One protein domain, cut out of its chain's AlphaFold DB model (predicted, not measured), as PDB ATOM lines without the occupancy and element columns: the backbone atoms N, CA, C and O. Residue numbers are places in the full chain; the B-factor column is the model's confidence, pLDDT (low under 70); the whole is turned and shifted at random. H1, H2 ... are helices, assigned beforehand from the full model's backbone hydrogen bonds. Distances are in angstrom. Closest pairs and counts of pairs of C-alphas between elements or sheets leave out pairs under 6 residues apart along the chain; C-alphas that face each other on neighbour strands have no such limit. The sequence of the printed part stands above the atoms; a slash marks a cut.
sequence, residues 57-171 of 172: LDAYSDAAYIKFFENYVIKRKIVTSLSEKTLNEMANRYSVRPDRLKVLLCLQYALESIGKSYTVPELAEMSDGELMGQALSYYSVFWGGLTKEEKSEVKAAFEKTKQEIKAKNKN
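AT A GLANCE: This is residues 57 to 171 of the 172 residues of an uncharacterized protein of Clostridiales bacterium (UniProt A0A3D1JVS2). Three helices, H3, H1 and H6, lie side by side in a row with nearly parallel lines, H1 in the middle, and residues 166 to 171, of which 166 to 170 belong to H6, stick out. Round H3, H2 crosses near its first residues, H4 packs on its side and H5 crosses near its last residues, reaching toward the beginning of H6. The printed part has 115 residues, with six named helices in the order H1 to H6 and no named strand: an all helix domain. It is compact, with a radius of gyration of the C-alphas of 14.4 A, and its C-alphas span 41 by 40 by 26 A.

IN THESE COORDINATES: The printed part begins at Leu 57. H1 covers residues 63 to 73, 14.7 A from first to last C-alpha, and begins with C-alpha 63 at (-33.228, -45.842, 19.186). H2 covers residues 84 to 93, 14.1 A. H3 covers residues 98 to 113, 23.1 A, from C-alpha 98 at (-28.226, -53.800, 26.423). H4 is short, residues 120 to 125, 8.8 A. H5 covers residues 128 to 144, 23.8 A. H6, the longest, covers residues 148 to 170, 33.6 A, and ends with C-alpha 170 at (-30.986, -48.301, 2.641).

HOW THE PARTS SIT: H3 is the hub, touching four other helices. With residues 102 to 106 alone it touches H1, at a shallow tilt of 5 degrees, the same way; the closest C-alphas, of Ile 66 and Val 103, are 7.3 A apart. H2 touches H3 about perpendicular, at 84 degrees, with the C-alphas of Ala 91 and Pro 98 closest at 5.1 A. H4 touches H3 at a steep tilt of 69.9 degrees, only just short of about perpendicular, opposite ways; the C-alphas of Leu 104 and Val 120 are closest, at 6.1 A. H5 touches H3 at a steep tilt of 45 degrees, the same way, with the C-alphas of Leu 111 and Tyr 138 closest at 6.0 A. H1 touches H6 at a shallow tilt of 2 degrees, opposite ways; the C-alphas of Tyr 72 and Val 154 are closest, at 6.0 A. H3 and H6 are apart. The helix packing is part aligned, part crossed: 2 of these 5 pairs are at a shallow tilt. H5 and H6 are close but not clearly touching, with the C-alphas of Trp 143 and Lys 151 closest at 7.3 A. In H1, H2, H4 and H6 every O i to N i+4 pair is within hydrogen-bond range; in H3 it is 11 of 12 and in H5 12 of 13.

THE WHOLE: The two C-alphas farthest apart, of Gly 115 and Asn 171, are 42.3 A apart. The printed part has no cut, and no link is long. The mean pLDDT of the printed part is 82.7; residues 57 to 60, 129, 165 and 168 to 171 are under 70.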
ATOM      1  N   LEU A  57     -38.951 -58.395  20.181       60.75
ATOM      2  CA  LEU A  57     -38.595 -57.255  21.020       60.75
ATOM      3  C   LEU A  57     -37.272 -56.614  20.598       60.75
ATOM      4  O   LEU A  57     -37.132 -55.400  20.712       60.75
ATOM      5  N   ASP A  58     -36.337 -57.381  20.032       62.44
ATOM      6  CA  ASP A  58     -35.076 -56.825  19.536       62.44
ATOM      7  C   ASP A  58     -35.306 -55.870  18.361       62.44
ATOM      8  O   ASP A  58     -34.632 -54.848  18.257       62.44
ATOM      9  N   ALA A  59     -36.306 -56.131  17.513       62.34
ATOM     10  CA  ALA A  59     -36.661 -55.232  16.413       62.34
ATOM     11  C   ALA A  59     -37.149 -53.852  16.903       62.34
ATOM     12  O   ALA A  59     -37.052 -52.864  16.173       62.34
ATOM     13  N   TYR A  60     -37.635 -53.770  18.146       65.81
ATOM     14  CA  TYR A  60     -38.083 -52.531  18.785       65.81
ATOM     15  C   TYR A  60     -37.008 -51.854  19.641       65.81
ATOM     16  O   TYR A  60     -37.262 -50.796  20.217       65.81
ATOM     17  N   SER A  61     -35.802 -52.422  19.697       70.75
ATOM     18  CA  SER A  61     -34.670 -51.819  20.404       70.75
ATOM     19  C   SER A  61     -34.012 -50.655  19.649       70.75
ATOM     20  O   SER A  61     -33.202 -49.934  20.234       70.75
ATOM     21  N   ASP A  62     -34.387 -50.413  18.380       80.38
ATOM     22  CA  ASP A  62     -33.899 -49.263  17.610       80.38
ATOM     23  C   ASP A  62     -34.174 -47.955  18.366       80.38
ATOM     24  O   ASP A  62     -35.286 -47.681  18.830       80.38
ATOM     25  N   ALA A  63     -33.154 -47.102  18.459       81.31
ATOM     26  CA  ALA A  63     -33.228 -45.842  19.186       81.31
ATOM     27  C   ALA A  63     -34.369 -44.920  18.709       81.31
ATOM     28  O   ALA A  63     -34.872 -44.114  19.495       81.31
ATOM     29  N   ALA A  64     -34.778 -45.005  17.439       77.31
ATOM     30  CA  ALA A  64     -35.922 -44.268  16.912       77.31
ATOM     31  C   ALA A  64     -37.252 -44.803  17.469       77.31
ATOM     32  O   ALA A  64     -38.092 -43.999  17.879       77.31
ATOM     33  N   TYR A  65     -37.418 -46.127  17.586       79.50
ATOM     34  CA  TYR A  65     -38.597 -46.720  18.227       79.50
ATOM     35  C   TYR A  65     -38.664 -46.396  19.718       79.50
ATOM     36  O   TYR A  65     -39.719 -45.983  20.198       79.50
ATOM     37  N   ILE A  66     -37.540 -46.483  20.435       83.19
ATOM     38  CA  ILE A  66     -37.475 -46.095  21.853       83.19
ATOM     39  C   ILE A  66     -37.882 -44.626  22.032       83.19
ATOM     40  O   ILE A  66     -38.733 -44.309  22.862       83.19
ATOM     41  N   LYS A  67     -37.336 -43.717  21.213       87.19
ATOM     42  CA  LYS A  67     -37.703 -42.291  21.251       87.19
ATOM     43  C   LYS A  67     -39.182 -42.063  20.960       87.19
ATOM     44  O   LYS A  67     -39.799 -41.242  21.638       87.19
ATOM     45  N   PHE A  68     -39.737 -42.754  19.967       85.75
ATOM     46  CA  PHE A  68     -41.164 -42.693  19.663       85.75
ATOM     47  C   PHE A  68     -41.993 -43.118  20.878       85.75
ATOM     48  O   PHE A  68     -42.870 -42.370  21.312       85.75
ATOM     49  N   PHE A  69     -41.671 -44.269  21.469       83.25
ATOM     50  CA  PHE A  69     -42.412 -44.819  22.596       83.25
ATOM     51  C   PHE A  69     -42.387 -43.880  23.805       83.25
ATOM     52  O   PHE A  69     -43.429 -43.559  24.372       83.25
ATOM     53  N   GLU A  70     -41.219 -43.344  24.152       86.00
ATOM     54  CA  GLU A  70     -41.073 -42.375  25.239       86.00
ATOM     55  C   GLU A  70     -41.810 -41.055  25.001       86.00
ATOM     56  O   GLU A  70     -42.296 -40.452  25.953       86.00
ATOM     57  N   ASN A  71     -41.874 -40.577  23.757       88.00
ATOM     58  CA  ASN A  71     -42.468 -39.277  23.437       88.00
ATOM     59  C   ASN A  71     -43.986 -39.336  23.282       88.00
ATOM     60  O   ASN A  71     -44.676 -38.424  23.727       88.00
ATOM     61  N   TYR A  72     -44.491 -40.384  22.633       82.75
ATOM     62  CA  TYR A  72     -45.881 -40.442  22.180       82.75
ATOM     63  C   TYR A  72     -46.728 -41.437  22.967       82.75
ATOM     64  O   TYR A  72     -47.934 -41.232  23.076       82.75
ATOM     65  N   VAL A  73     -46.111 -42.478  23.533       82.44
ATOM     66  CA  VAL A  73     -46.837 -43.536  24.243       82.44
ATOM     67  C   VAL A  73     -46.710 -43.367  25.755       82.44
ATOM     68  O   VAL A  73     -47.685 -43.041  26.424       82.44
ATOM     69  N   ILE A  74     -45.495 -43.495  26.293       85.88
ATOM     70  CA  ILE A  74     -45.229 -43.328  27.727       85.88
ATOM     71  C   ILE A  74     -45.299 -41.848  28.147       85.88
ATOM     72  O   ILE A  74     -45.634 -41.539  29.291       85.88
ATOM     73  N   LYS A  75     -44.936 -40.928  27.244       88.62
ATOM     74  CA  LYS A  75     -44.760 -39.490  27.530       88.62
ATOM     75  C   LYS A  75     -43.759 -39.227  28.676       88.62
ATOM     76  O   LYS A  75     -43.919 -38.294  29.461       88.62
ATOM     77  N   ARG A  76     -42.698 -40.044  28.773       90.94
ATOM     78  CA  ARG A  76     -41.597 -39.912  29.747       90.94
ATOM     79  C   ARG A  76     -40.287 -40.468  29.196       90.94
ATOM     80  O   ARG A  76     -40.280 -41.472  28.493       90.94
ATOM     81  N   LYS A  77     -39.170 -39.836  29.575       93.19
ATOM     82  CA  LYS A  77     -37.809 -40.279  29.243       93.19
ATOM     83  C   LYS A  77     -37.295 -41.297  30.261       93.19
ATOM     84  O   LYS A  77     -36.986 -40.923  31.392       93.19
ATOM     85  N   ILE A  78     -37.218 -42.559  29.852       91.62
ATOM     86  CA  ILE A  78     -36.801 -43.702  30.672       91.62
ATOM     87  C   ILE A  78     -35.412 -44.184  30.253       91.62
ATOM     88  O   ILE A  78     -34.519 -44.305  31.081       91.62
ATOM     89  N   VAL A  79     -35.232 -44.437  28.961       91.50
ATOM     90  CA  VAL A  79     -33.989 -44.886  28.341       91.50
ATOM     91  C   VAL A  79     -33.165 -43.693  27.877       91.50
ATOM     92  O   VAL A  79     -31.976 -43.631  28.165       91.50
ATOM     93  N   THR A  80     -33.768 -42.715  27.189       92.06
ATOM     94  CA  THR A  80     -32.993 -41.598  26.603       92.06
ATOM     95  C   THR A  80     -32.490 -40.581  27.627       92.06
ATOM     96  O   THR A  80     -31.703 -39.703  27.283       92.06
ATOM     97  N   SER A  81     -32.925 -40.697  28.882       94.06
ATOM     98  CA  SER A  81     -32.390 -39.947  30.022       94.06
ATOM     99  C   SER A  81     -31.167 -40.616  30.663       94.06
ATOM    100  O   SER A  81     -30.488 -39.981  31.469       94.06
ATOM    101  N   LEU A  82     -30.868 -41.872  30.315       93.00
ATOM    102  CA  LEU A  82     -29.744 -42.635  30.849       93.00
ATOM    103  C   LEU A  82     -28.551 -42.597  29.891       93.00
ATOM    104  O   LEU A  82     -28.698 -42.574  28.670       93.00
ATOM    105  N   SER A  83     -27.342 -42.623  30.453       93.50
ATOM    106  CA  SER A  83     -26.125 -42.773  29.652       93.50
ATOM    107  C   SER A  83     -25.966 -44.218  29.168       93.50
ATOM    108  O   SER A  83     -26.339 -45.152  29.879       93.50
ATOM    109  N   GLU A  84     -25.329 -44.429  28.012       92.56
ATOM    110  CA  GLU A  84     -25.011 -45.786  27.526       92.56
ATOM    111  C   GLU A  84     -24.153 -46.575  28.531       92.56
ATOM    112  O   GLU A  84     -24.326 -47.780  28.682       92.56
ATOM    113  N   LYS A  85     -23.279 -45.903  29.297       93.81
ATOM    114  CA  LYS A  85     -22.528 -46.543  30.391       93.81
ATOM    115  C   LYS A  85     -23.472 -47.126  31.446       93.81
ATOM    116  O   LYS A  85     -23.330 -48.289  31.811       93.81
ATOM    117  N   THR A  86     -24.445 -46.339  31.901       94.44
ATOM    118  CA  THR A  86     -25.448 -46.776  32.884       94.44
ATOM    119  C   THR A  86     -26.293 -47.925  32.340       94.44
ATOM    120  O   THR A  86     -26.515 -48.906  33.047       94.44
ATOM    121  N   LEU A  87     -26.723 -47.838  31.079       92.31
ATOM    122  CA  LEU A  87     -27.492 -48.898  30.421       92.31
ATOM    123  C   LEU A  87     -26.687 -50.203  30.350       92.31
ATOM    124  O   LEU A  87     -27.213 -51.257  30.694       92.31
ATOM    125  N   ASN A  88     -25.398 -50.140  30.012       93.00
ATOM    126  CA  ASN A  88     -24.520 -51.313  29.992       93.00
ATOM    127  C   ASN A  88     -24.289 -51.912  31.389       93.00
ATOM    128  O   ASN A  88     -24.309 -53.130  31.551       93.00
ATOM    129  N   GLU A  89     -24.102 -51.080  32.416       94.06
ATOM    130  CA  GLU A  89     -23.965 -51.547  33.804       94.06
ATOM    131  C   GLU A  89     -25.231 -52.262  34.297       94.06
ATOM    132  O   GLU A  89     -25.144 -53.316  34.931       94.06
ATOM    133  N   MET A  90     -26.410 -51.721  33.980       92.38
ATOM    134  CA  MET A  90     -27.694 -52.352  34.290       92.38
ATOM    135  C   MET A  90     -27.887 -53.657  33.512       92.38
ATOM    136  O   MET A  90     -28.323 -54.650  34.088       92.38
ATOM    137  N   ALA A  91     -27.525 -53.676  32.228       90.56
ATOM    138  CA  ALA A  91     -27.657 -54.848  31.369       90.56
ATOM    139  C   ALA A  91     -26.811 -56.011  31.904       90.56
ATOM    140  O   ALA A  91     -27.321 -57.115  32.088       90.56
ATOM    141  N   ASN A  92     -25.564 -55.721  32.284       91.62
ATOM    142  CA  ASN A  92     -24.671 -56.679  32.933       91.62
ATOM    143  C   ASN A  92     -25.229 -57.166  34.275       91.62
ATOM    144  O   ASN A  92     -25.211 -58.365  34.544       91.62
ATOM    145  N   ARG A  93     -25.755 -56.260  35.111       91.06
ATOM    146  CA  ARG A  93     -26.356 -56.623  36.405       91.06
ATOM    147  C   ARG A  93     -27.514 -57.605  36.243       91.06
ATOM    148  O   ARG A  93     -27.641 -58.523  37.045       91.06
ATOM    149  N   TYR A  94     -28.353 -57.396  35.234       86.69
ATOM    150  CA  TYR A  94     -29.520 -58.238  34.972       86.69
ATOM    151  C   TYR A  94     -29.227 -59.403  34.022       86.69
ATOM    152  O   TYR A  94     -30.136 -60.157  33.708       86.69
ATOM    153  N   SER A  95     -27.975 -59.575  33.581       86.56
ATOM    154  CA  SER A  95     -27.574 -60.601  32.606       86.56
ATOM    155  C   SER A  95     -28.423 -60.590  31.325       86.56
ATOM    156  O   SER A  95     -28.755 -61.634  30.771       86.56
ATOM    157  N   VAL A  96     -28.766 -59.395  30.835       85.25
ATOM    158  CA  VAL A  96     -29.524 -59.185  29.591       85.25
ATOM    159  C   VAL A  96     -28.697 -58.399  28.581       85.25
ATOM    160  O   VAL A  96     -27.806 -57.637  28.946       85.25
ATOM    161  N   ARG A  97     -29.012 -58.530  27.286       85.50
ATOM    162  CA  ARG A  97     -28.401 -57.675  26.255       85.50
ATOM    163  C   ARG A  97     -28.811 -56.205  26.466       85.50
ATOM    164  O   ARG A  97     -29.987 -55.965  26.750       85.50
ATOM    165  N   PRO A  98     -27.908 -55.223  26.265       85.31
ATOM    166  CA  PRO A  98     -28.226 -53.800  26.423       85.31
ATOM    167  C   PRO A  98     -29.434 -53.334  25.605       85.31
ATOM    168  O   PRO A  98     -30.268 -52.589  26.109       85.31
ATOM    169  N   ASP A  99     -29.578 -53.813  24.374       80.38
ATOM    170  CA  ASP A  99     -30.692 -53.435  23.501       80.38
ATOM    171  C   ASP A  99     -32.036 -53.994  23.993       80.38
ATOM    172  O   ASP A  99     -33.034 -53.271  24.048       80.38
ATOM    173  N   ARG A 100     -32.047 -55.244  24.478       82.12
ATOM    174  CA  ARG A 100     -33.225 -55.849  25.122       82.12
ATOM    175  C   ARG A 100     -33.585 -55.107  26.410       82.12
ATOM    176  O   ARG A 100     -34.758 -54.827  26.635       82.12
ATOM    177  N   LEU A 101     -32.597 -54.710  27.219       88.38
ATOM    178  CA  LEU A 101     -32.828 -53.927  28.439       88.38
ATOM    179  C   LEU A 101     -33.614 -52.640  28.159       88.38
ATOM    180  O   LEU A 101     -34.532 -52.320  28.911       88.38
ATOM    181  N   LYS A 102     -33.271 -51.904  27.094       88.00
ATOM    182  CA  LYS A 102     -33.944 -50.643  26.733       88.00
ATOM    183  C   LYS A 102     -35.451 -50.863  26.547       88.00
ATOM    184  O   LYS A 102     -36.259 -50.109  27.084       88.00
ATOM    185  N   VAL A 103     -35.826 -51.944  25.863       85.50
ATOM    186  CA  VAL A 103     -37.229 -52.326  25.649       85.50
ATOM    187  C   VAL A 103     -37.898 -52.752  26.957       85.50
ATOM    188  O   VAL A 103     -39.007 -52.304  27.247       85.50
ATOM    189  N   LEU A 104     -37.216 -53.555  27.782       90.12
ATOM    190  CA  LEU A 104     -37.746 -54.006  29.075       90.12
ATOM    191  C   LEU A 104     -37.987 -52.844  30.047       90.12
ATOM    192  O   LEU A 104     -39.006 -52.839  30.727       90.12
ATOM    193  N   LEU A 105     -37.111 -51.836  30.083       91.94
ATOM    194  CA  LEU A 105     -37.293 -50.635  30.909       91.94
ATOM    195  C   LEU A 105     -38.532 -49.836  30.489       91.94
ATOM    196  O   LEU A 105     -39.313 -49.391  31.332       91.94
ATOM    197  N   CYS A 106     -38.735 -49.673  29.181       90.31
ATOM    198  CA  CYS A 106     -39.935 -49.046  28.645       90.31
ATOM    199  C   CYS A 106     -41.199 -49.845  28.999       90.31
ATOM    200  O   CYS A 106     -42.182 -49.263  29.460       90.31
ATOM    201  N   LEU A 107     -41.173 -51.167  28.818       88.75
ATOM    202  CA  LEU A 107     -42.305 -52.039  29.129       88.75
ATOM    203  C   LEU A 107     -42.625 -52.049  30.630       88.75
ATOM    204  O   LEU A 107     -43.793 -51.963  30.998       88.75
ATOM    205  N   GLN A 108     -41.608 -52.097  31.488       93.62
ATOM    206  CA  GLN A 108     -41.766 -52.051  32.938       93.62
ATOM    207  C   GLN A 108     -42.557 -50.814  33.369       93.62
ATOM    208  O   GLN A 108     -43.582 -50.934  34.036       93.62
ATOM    209  N   TYR A 109     -42.112 -49.631  32.937       93.00
ATOM    210  CA  TYR A 109     -42.776 -48.376  33.280       93.00
ATOM    211  C   TYR A 109     -44.204 -48.311  32.721       93.00
ATOM    212  O   TYR A 109     -45.134 -47.854  33.387       93.00
ATOM    213  N   ALA A 110     -44.389 -48.775  31.484       87.50
ATOM    214  CA  ALA A 110     -45.695 -48.832  30.848       87.50
ATOM    215  C   ALA A 110     -46.681 -49.691  31.663       87.50
ATOM    216  O   ALA A 110     -47.789 -49.247  31.966       87.50
ATOM    217  N   LEU A 111     -46.263 -50.880  32.090       88.75
ATOM    218  CA  LEU A 111     -47.078 -51.769  32.919       88.75
ATOM    219  C   LEU A 111     -47.356 -51.170  34.301       88.75
ATOM    220  O   LEU A 111     -48.504 -51.192  34.751       88.75
ATOM    221  N   GLU A 112     -46.354 -50.554  34.931       93.81
ATOM    222  CA  GLU A 112     -46.518 -49.881  36.224       93.81
ATOM    223  C   GLU A 112     -47.601 -48.795  36.151       93.81
ATOM    224  O   GLU A 112     -48.456 -48.701  37.034       93.81
ATOM    225  N   SER A 113     -47.649 -48.040  35.046       90.25
ATOM    226  CA  SER A 113     -48.640 -46.976  34.842       90.25
ATOM    227  C   SER A 113     -50.094 -47.463  34.756       90.25
ATOM    228  O   SER A 113     -51.012 -46.670  34.961       90.25
ATOM    229  N   ILE A 114     -50.313 -48.757  34.497       87.56
ATOM    230  CA  ILE A 114     -51.641 -49.395  34.499       87.56
ATOM    231  C   ILE A 114     -51.848 -50.317  35.710       87.56
ATOM    232  O   ILE A 114     -52.745 -51.160  35.704       87.56
ATOM    233  N   GLY A 115     -51.019 -50.177  36.750       91.06
ATOM    234  CA  GLY A 115     -51.131 -50.930  38.001       91.06
ATOM    235  C   GLY A 115     -50.539 -52.341  37.957       91.06
ATOM    236  O   GLY A 115     -50.774 -53.126  38.876       91.06
ATOM    237  N   LYS A 116     -49.771 -52.684  36.917       90.81
ATOM    238  CA  LYS A 116     -49.062 -53.965  36.811       90.81
ATOM    239  C   LYS A 116     -47.597 -53.784  37.189       90.81
ATOM    240  O   LYS A 116     -46.809 -53.253  36.414       90.81
ATOM    241  N   SER A 117     -47.226 -54.243  38.377       93.06
ATOM    242  CA  SER A 117     -45.851 -54.140  38.863       93.06
ATOM    243  C   SER A 117     -45.041 -55.366  38.452       93.06
ATOM    244  O   SER A 117     -45.301 -56.462  38.939       93.06
ATOM    245  N   TYR A 118     -44.041 -55.152  37.603       93.25
ATOM    246  CA  TYR A 118     -42.993 -56.123  37.295       93.25
ATOM    247  C   TYR A 118     -41.626 -55.466  37.484       93.25
ATOM    248  O   TYR A 118     -41.469 -54.251  37.335       93.25
ATOM    249  N   THR A 119     -40.618 -56.262  37.796       93.88
ATOM    250  CA  THR A 119     -39.210 -55.869  37.781       93.88
ATOM    251  C   THR A 119     -38.581 -56.208  36.428       93.88
ATOM    252  O   THR A 119     -39.064 -57.074  35.700       93.88
ATOM    253  N   VAL A 120     -37.479 -55.540  36.069       91.31
ATOM    254  CA  VAL A 120     -36.735 -55.878  34.840       91.31
ATOM    255  C   VAL A 120     -36.302 -57.353  34.806       91.31
ATOM    256  O   VAL A 120     -36.485 -57.958  33.752       91.31
ATOM    257  N   PRO A 121     -35.773 -57.962  35.891       92.12
ATOM    258  CA  PRO A 121     -35.459 -59.392  35.905       92.12
ATOM    259  C   PRO A 121     -36.668 -60.292  35.641       92.12
ATOM    260  O   PRO A 121     -36.573 -61.182  34.806       92.12
ATOM    261  N   GLU A 122     -37.822 -60.019  36.259       92.94
ATOM    262  CA  GLU A 122     -39.042 -60.808  36.015       92.94
ATOM    263  C   GLU A 122     -39.480 -60.726  34.549       92.94
ATOM    264  O   GLU A 122     -39.838 -61.735  33.951       92.94
ATOM    265  N   LEU A 123     -39.410 -59.541  33.934       89.12
ATOM    266  CA  LEU A 123     -39.691 -59.392  32.503       89.12
ATOM    267  C   LEU A 123     -38.615 -60.061  31.631       89.12
ATOM    268  O   LEU A 123     -38.909 -60.541  30.541       89.12
ATOM    269  N   ALA A 124     -37.360 -60.097  32.073       87.38
ATOM    270  CA  ALA A 124     -36.285 -60.739  31.323       87.38
ATOM    271  C   ALA A 124     -36.452 -62.264  31.244       87.38
ATOM    272  O   ALA A 124     -36.059 -62.849  30.234       87.38
ATOM    273  N   GLU A 125     -37.045 -62.872  32.273       87.75
ATOM    274  CA  GLU A 125     -37.339 -64.309  32.358       87.75
ATOM    275  C   GLU A 125     -38.583 -64.726  31.560       87.75
ATOM    276  O   GLU A 125     -38.738 -65.904  31.238       87.75
ATOM    277  N   MET A 126     -39.457 -63.778  31.209       81.81
ATOM    278  CA  MET A 126     -40.645 -64.051  30.403       81.81
ATOM    279  C   MET A 126     -40.290 -64.448  28.970       81.81
ATOM    280  O   MET A 126     -39.385 -63.894  28.331       81.81
ATOM    281  N   SER A 127     -41.092 -65.360  28.426       77.75
ATOM    282  CA  SER A 127     -41.088 -65.657  26.998       77.75
ATOM    283  C   SER A 127     -41.537 -64.442  26.179       77.75
ATOM    284  O   SER A 127     -42.278 -63.570  26.642       77.75
ATOM    285  N   ASP A 128     -41.147 -64.407  24.906       71.06
ATOM    286  CA  ASP A 128     -41.556 -63.343  23.985       71.06
ATOM    287  C   ASP A 128     -43.088 -63.230  23.851       71.06
ATOM    288  O   ASP A 128     -43.620 -62.130  23.697       71.06
ATOM    289  N   GLY A 129     -43.808 -64.355  23.954       69.38
ATOM    290  CA  GLY A 129     -45.272 -64.383  23.935       69.38
ATOM    291  C   GLY A 129     -45.893 -63.722  25.167       69.38
ATOM    292  O   GLY A 129     -46.832 -62.934  25.039       69.38
ATOM    293  N   GLU A 130     -45.343 -63.981  26.353       77.94
ATOM    294  CA  GLU A 130     -45.780 -63.338  27.598       77.94
ATOM    295  C   GLU A 130     -45.497 -61.837  27.576       77.94
ATOM    296  O   GLU A 130     -46.385 -61.037  27.884       77.94
ATOM    297  N   LEU A 131     -44.302 -61.441  27.131       76.88
ATOM    298  CA  LEU A 131     -43.928 -60.034  26.986       76.88
ATOM    299  C   LEU A 131     -44.840 -59.304  26.001       76.88
ATOM    300  O   LEU A 131     -45.284 -58.187  26.280       76.88
ATOM    301  N   MET A 132     -45.188 -59.951  24.887       72.69
ATOM    302  CA  MET A 132     -46.158 -59.414  23.936       72.69
ATOM    303  C   MET A 132     -47.548 -59.274  24.561       72.69
ATOM    304  O   MET A 132     -48.197 -58.242  24.391       72.69
ATOM    305  N   GLY A 133     -47.999 -60.271  25.324       71.88
ATOM    306  CA  GLY A 133     -49.267 -60.208  26.051       71.88
ATOM    307  C   GLY A 133     -49.321 -59.030  27.027       71.88
ATOM    308  O   GLY A 133     -50.318 -58.302  27.077       71.88
ATOM    309  N   GLN A 134     -48.230 -58.779  27.754       80.75
ATOM    310  CA  GLN A 134     -48.134 -57.619  28.639       80.75
ATOM    311  C   GLN A 134     -48.137 -56.302  27.851       80.75
ATOM    312  O   GLN A 134     -48.929 -55.411  28.171       80.75
ATOM    313  N   ALA A 135     -47.342 -56.194  26.785       76.12
ATOM    314  CA  ALA A 135     -47.305 -55.007  25.933       76.12
ATOM    315  C   ALA A 135     -48.687 -54.681  25.335       76.12
ATOM    316  O   ALA A 135     -49.130 -53.533  25.404       76.12
ATOM    317  N   LEU A 136     -49.409 -55.690  24.834       75.31
ATOM    318  CA  LEU A 136     -50.778 -55.557  24.325       75.31
ATOM    319  C   LEU A 136     -51.747 -55.062  25.399       75.31
ATOM    320  O   LEU A 136     -52.595 -54.213  25.122       75.31
ATOM    321  N   SER A 137     -51.615 -55.564  26.629       77.50
ATOM    322  CA  SER A 137     -52.483 -55.144  27.730       77.50
ATOM    323  C   SER A 137     -52.324 -53.659  28.061       77.50
ATOM    324  O   SER A 137     -53.323 -52.961  28.223       77.50
ATOM    325  N   TYR A 138     -51.088 -53.154  28.073       79.81
ATOM    326  CA  TYR A 138     -50.824 -51.729  28.230       79.81
ATOM    327  C   TYR A 138     -51.354 -50.922  27.044       79.81
ATOM    328  O   TYR A 138     -52.052 -49.927  27.237       79.81
ATOM    329  N   TYR A 139     -51.074 -51.370  25.818       76.94
ATOM    330  CA  TYR A 139     -51.461 -50.637  24.615       76.94
ATOM    331  C   TYR A 139     -52.980 -50.517  24.471       76.94
ATOM    332  O   TYR A 139     -53.463 -49.488  24.011       76.94
ATOM    333  N   SER A 140     -53.733 -51.532  24.901       76.50
ATOM    334  CA  SER A 140     -55.198 -51.491  24.948       76.50
ATOM    335  C   SER A 140     -55.706 -50.352  25.841       76.50
ATOM    336  O   SER A 140     -56.540 -49.554  25.412       76.50
ATOM    337  N   VAL A 141     -55.143 -50.210  27.047       76.25
ATOM    338  CA  VAL A 141     -55.504 -49.134  27.985       76.25
ATOM    339  C   VAL A 141     -55.082 -47.770  27.443       76.25
ATOM    340  O   VAL A 141     -55.897 -46.850  27.398       76.25
ATOM    341  N   PHE A 142     -53.832 -47.648  26.990       82.25
ATOM    342  CA  PHE A 142     -53.309 -46.420  26.394       82.25
ATOM    343  C   PHE A 142     -54.179 -45.962  25.220       82.25
ATOM    344  O   PHE A 142     -54.690 -44.846  25.229       82.25
ATOM    345  N   TRP A 143     -54.400 -46.838  24.238       80.19
ATOM    346  CA  TRP A 143     -55.151 -46.519  23.029       80.19
ATOM    347  C   TRP A 143     -56.624 -46.224  23.321       80.19
ATOM    348  O   TRP A 143     -57.197 -45.313  22.723       80.19
ATOM    349  N   GLY A 144     -57.236 -46.962  24.250       75.88
ATOM    350  CA  GLY A 144     -58.598 -46.705  24.716       75.88
ATOM    351  C   GLY A 144     -58.752 -45.333  25.379       75.88
ATOM    352  O   GLY A 144     -59.792 -44.700  25.224       75.88
ATOM    353  N   GLY A 145     -57.703 -44.846  26.048       77.38
ATOM    354  CA  GLY A 145     -57.684 -43.545  26.720       77.38
ATOM    355  C   GLY A 145     -57.459 -42.331  25.811       77.38
ATOM    356  O   GLY A 145     -57.623 -41.207  26.278       77.38
ATOM    357  N   LEU A 146     -57.089 -42.523  24.540       78.00
ATOM    358  CA  LEU A 146     -56.811 -41.421  23.613       78.00
ATOM    359  C   LEU A 146     -58.062 -40.916  22.883       78.00
ATOM    360  O   LEU A 146     -58.896 -41.698  22.400       78.00
ATOM    361  N   THR A 147     -58.108 -39.601  22.673       84.50
ATOM    362  CA  THR A 147     -59.039 -38.943  21.745       84.50
ATOM    363  C   THR A 147     -58.746 -39.305  20.284       84.50
ATOM    364  O   THR A 147     -57.713 -39.890  19.946       84.50
ATOM    365  N   LYS A 148     -59.664 -38.969  19.370       82.75
ATOM    366  CA  LYS A 148     -59.491 -39.237  17.933       82.75
ATOM    367  C   LYS A 148     -58.294 -38.472  17.356       82.75
ATOM    368  O   LYS A 148     -57.551 -39.018  16.538       82.75
ATOM    369  N   GLU A 149     -58.112 -37.236  17.796       86.50
ATOM    370  CA  GLU A 149     -57.032 -36.342  17.392       86.50
ATOM    371  C   GLU A 149     -55.682 -36.884  17.875       86.50
ATOM    372  O   GLU A 149     -54.771 -37.062  17.067       86.50
ATOM    373  N   GLU A 150     -55.584 -37.269  19.151       81.94
ATOM    374  CA  GLU A 150     -54.373 -37.885  19.709       81.94
ATOM    375  C   GLU A 150     -54.034 -39.213  19.023       81.94
ATOM    376  O   GLU A 150     -52.874 -39.471  18.700       81.94
ATOM    377  N   LYS A 151     -55.041 -40.048  18.729       80.50
ATOM    378  CA  LYS A 151     -54.841 -41.276  17.944       80.50
ATOM    379  C   LYS A 151     -54.226 -40.963  16.584       80.50
ATOM    380  O   LYS A 151     -53.324 -41.674  16.154       80.50
ATOM    381  N   SER A 152     -54.689 -39.917  15.900       78.81
ATOM    382  CA  SER A 152     -54.131 -39.505  14.605       78.81
ATOM    383  C   SER A 152     -52.691 -39.000  14.722       78.81
ATOM    384  O   SER A 152     -51.870 -39.288  13.850       78.81
ATOM    385  N   GLU A 153     -52.368 -38.270  15.788       84.12
ATOM    386  CA  GLU A 153     -51.016 -37.765  16.036       84.12
ATOM    387  C   GLU A 153     -50.022 -38.907  16.287       84.12
ATOM    388  O   GLU A 153     -48.989 -38.990  15.618       84.12
ATOM    389  N   VAL A 154     -50.368 -39.836  17.185       78.06
ATOM    390  CA  VAL A 154     -49.541 -41.015  17.501       78.06
ATOM    391  C   VAL A 154     -49.280 -41.843  16.240       78.06
ATOM    392  O   VAL A 154     -48.157 -42.281  15.993       78.06
ATOM    393  N   LYS A 155     -50.302 -42.004  15.397       78.88
ATOM    394  CA  LYS A 155     -50.220 -42.689  14.103       78.88
ATOM    395  C   LYS A 155     -49.245 -42.029  13.134       78.88
ATOM    396  O   LYS A 155     -48.356 -42.691  12.599       78.88
ATOM    397  N   ALA A 156     -49.383 -40.722  12.926       79.38
ATOM    398  CA  ALA A 156     -48.502 -39.973  12.036       79.38
ATOM    399  C   ALA A 156     -47.039 -40.021  12.511       79.38
ATOM    400  O   ALA A 156     -46.125 -40.225  11.706       79.38
ATOM    401  N   ALA A 157     -46.816 -39.894  13.821       78.06
ATOM    402  CA  ALA A 157     -45.490 -40.006  14.420       78.06
ATOM    403  C   ALA A 157     -44.877 -41.405  14.229       78.06
ATOM    404  O   ALA A 157     -43.680 -41.526  13.945       78.06
ATOM    405  N   PHE A 158     -45.687 -42.461  14.320       77.31
ATOM    406  CA  PHE A 158     -45.222 -43.827  14.106       77.31
ATOM    407  C   PHE A 158     -44.800 -44.082  12.652       77.31
ATOM    408  O   PHE A 158     -43.722 -44.623  12.410       77.31
ATOM    409  N   GLU A 159     -45.586 -43.637  11.667       76.31
ATOM    410  CA  GLU A 159     -45.225 -43.785  10.244       76.31
ATOM    411  C   GLU A 159     -43.939 -43.055   9.894       76.31
ATOM    412  O   GLU A 159     -43.071 -43.607   9.215       76.31
ATOM    413  N   LYS A 160     -43.785 -41.835  10.413       79.69
ATOM    414  CA  LYS A 160     -42.547 -41.077  10.263       79.69
ATOM    415  C   LYS A 160     -41.357 -41.857  10.833       79.69
ATOM    416  O   LYS A 160     -40.344 -42.003  10.156       79.69
ATOM    417  N   THR A 161     -41.514 -42.435  12.024       76.19
ATOM    418  CA  THR A 161     -40.482 -43.266  12.666       76.19
ATOM    419  C   THR A 161     -40.116 -44.477  11.799       76.19
ATOM    420  O   THR A 161     -38.934 -44.737  11.568       76.19
ATOM    421  N   LYS A 162     -41.105 -45.182  11.231       73.12
ATOM    422  CA  LYS A 162     -40.851 -46.299  10.300       73.12
ATOM    423  C   LYS A 162     -40.055 -45.859   9.072       73.12
ATOM    424  O   LYS A 162     -39.154 -46.578   8.636       73.12
ATOM    425  N   GLN A 163     -40.390 -44.710   8.487       76.81
ATOM    426  CA  GLN A 163     -39.681 -44.175   7.322       76.81
ATOM    427  C   GLN A 163     -38.232 -43.806   7.658       76.81
ATOM    428  O   GLN A 163     -37.338 -44.121   6.874       76.81
ATOM    429  N   GLU A 164     -37.984 -43.215   8.830       76.88
ATOM    430  CA  GLU A 164     -36.632 -42.898   9.313       76.88
ATOM    431  C   GLU A 164     -35.764 -44.158   9.446       76.88
ATOM    432  O   GLU A 164     -34.622 -44.176   8.983       76.88
ATOM    433  N   ILE A 165     -36.312 -45.236  10.013       69.62
ATOM    434  CA  ILE A 165     -35.601 -46.516  10.154       69.62
ATOM    435  C   ILE A 165     -35.336 -47.147   8.778       69.62
ATOM    436  O   ILE A 165     -34.211 -47.548   8.482       69.62
ATOM    437  N   LYS A 166     -36.340 -47.172   7.889       73.25
ATOM    438  CA  LYS A 166     -36.174 -47.680   6.513       73.25
ATOM    439  C   LYS A 166     -35.115 -46.898   5.729       73.25
ATOM    440  O   LYS A 166     -34.379 -47.500   4.954       73.25
ATOM    441  N   ALA A 167     -35.036 -45.580   5.911       73.88
ATOM    442  CA  ALA A 167     -34.044 -44.738   5.246       73.88
ATOM    443  C   ALA A 167     -32.618 -45.017   5.743       73.88
ATOM    444  O   ALA A 167     -31.701 -45.082   4.927       73.88
ATOM    445  N   LYS A 168     -32.428 -45.245   7.051       68.75
ATOM    446  CA  LYS A 168     -31.125 -45.649   7.609       68.75
ATOM    447  C   LYS A 168     -30.630 -46.965   7.007       68.75
ATOM    448  O   LYS A 168     -29.477 -47.047   6.605       68.75
ATOM    449  N   ASN A 169     -31.518 -47.948   6.871       64.25
ATOM    450  CA  ASN A 169     -31.160 -49.287   6.396       64.25
ATOM    451  C   ASN A 169     -30.914 -49.378   4.879       64.25
ATOM    452  O   ASN A 169     -30.407 -50.391   4.418       64.25
ATOM    453  N   LYS A 170     -31.284 -48.360   4.088       57.72
ATOM    454  CA  LYS A 170     -30.986 -48.301   2.641       57.72
ATOM    455  C   LYS A 170     -29.628 -47.667   2.312       57.72
ATOM    456  O   LYS A 170     -29.182 -47.786   1.178       57.72
ATOM    457  N   ASN A 171     -29.012 -46.979   3.273       46.34
ATOM    458  CA  ASN A 171     -27.778 -46.211   3.087       46.34
ATOM    459  C   ASN A 171     -26.561 -46.829   3.803       46.34
ATOM    460  O   ASN A 171     -25.524 -46.170   3.892       46.34
TER     461      ASN A 171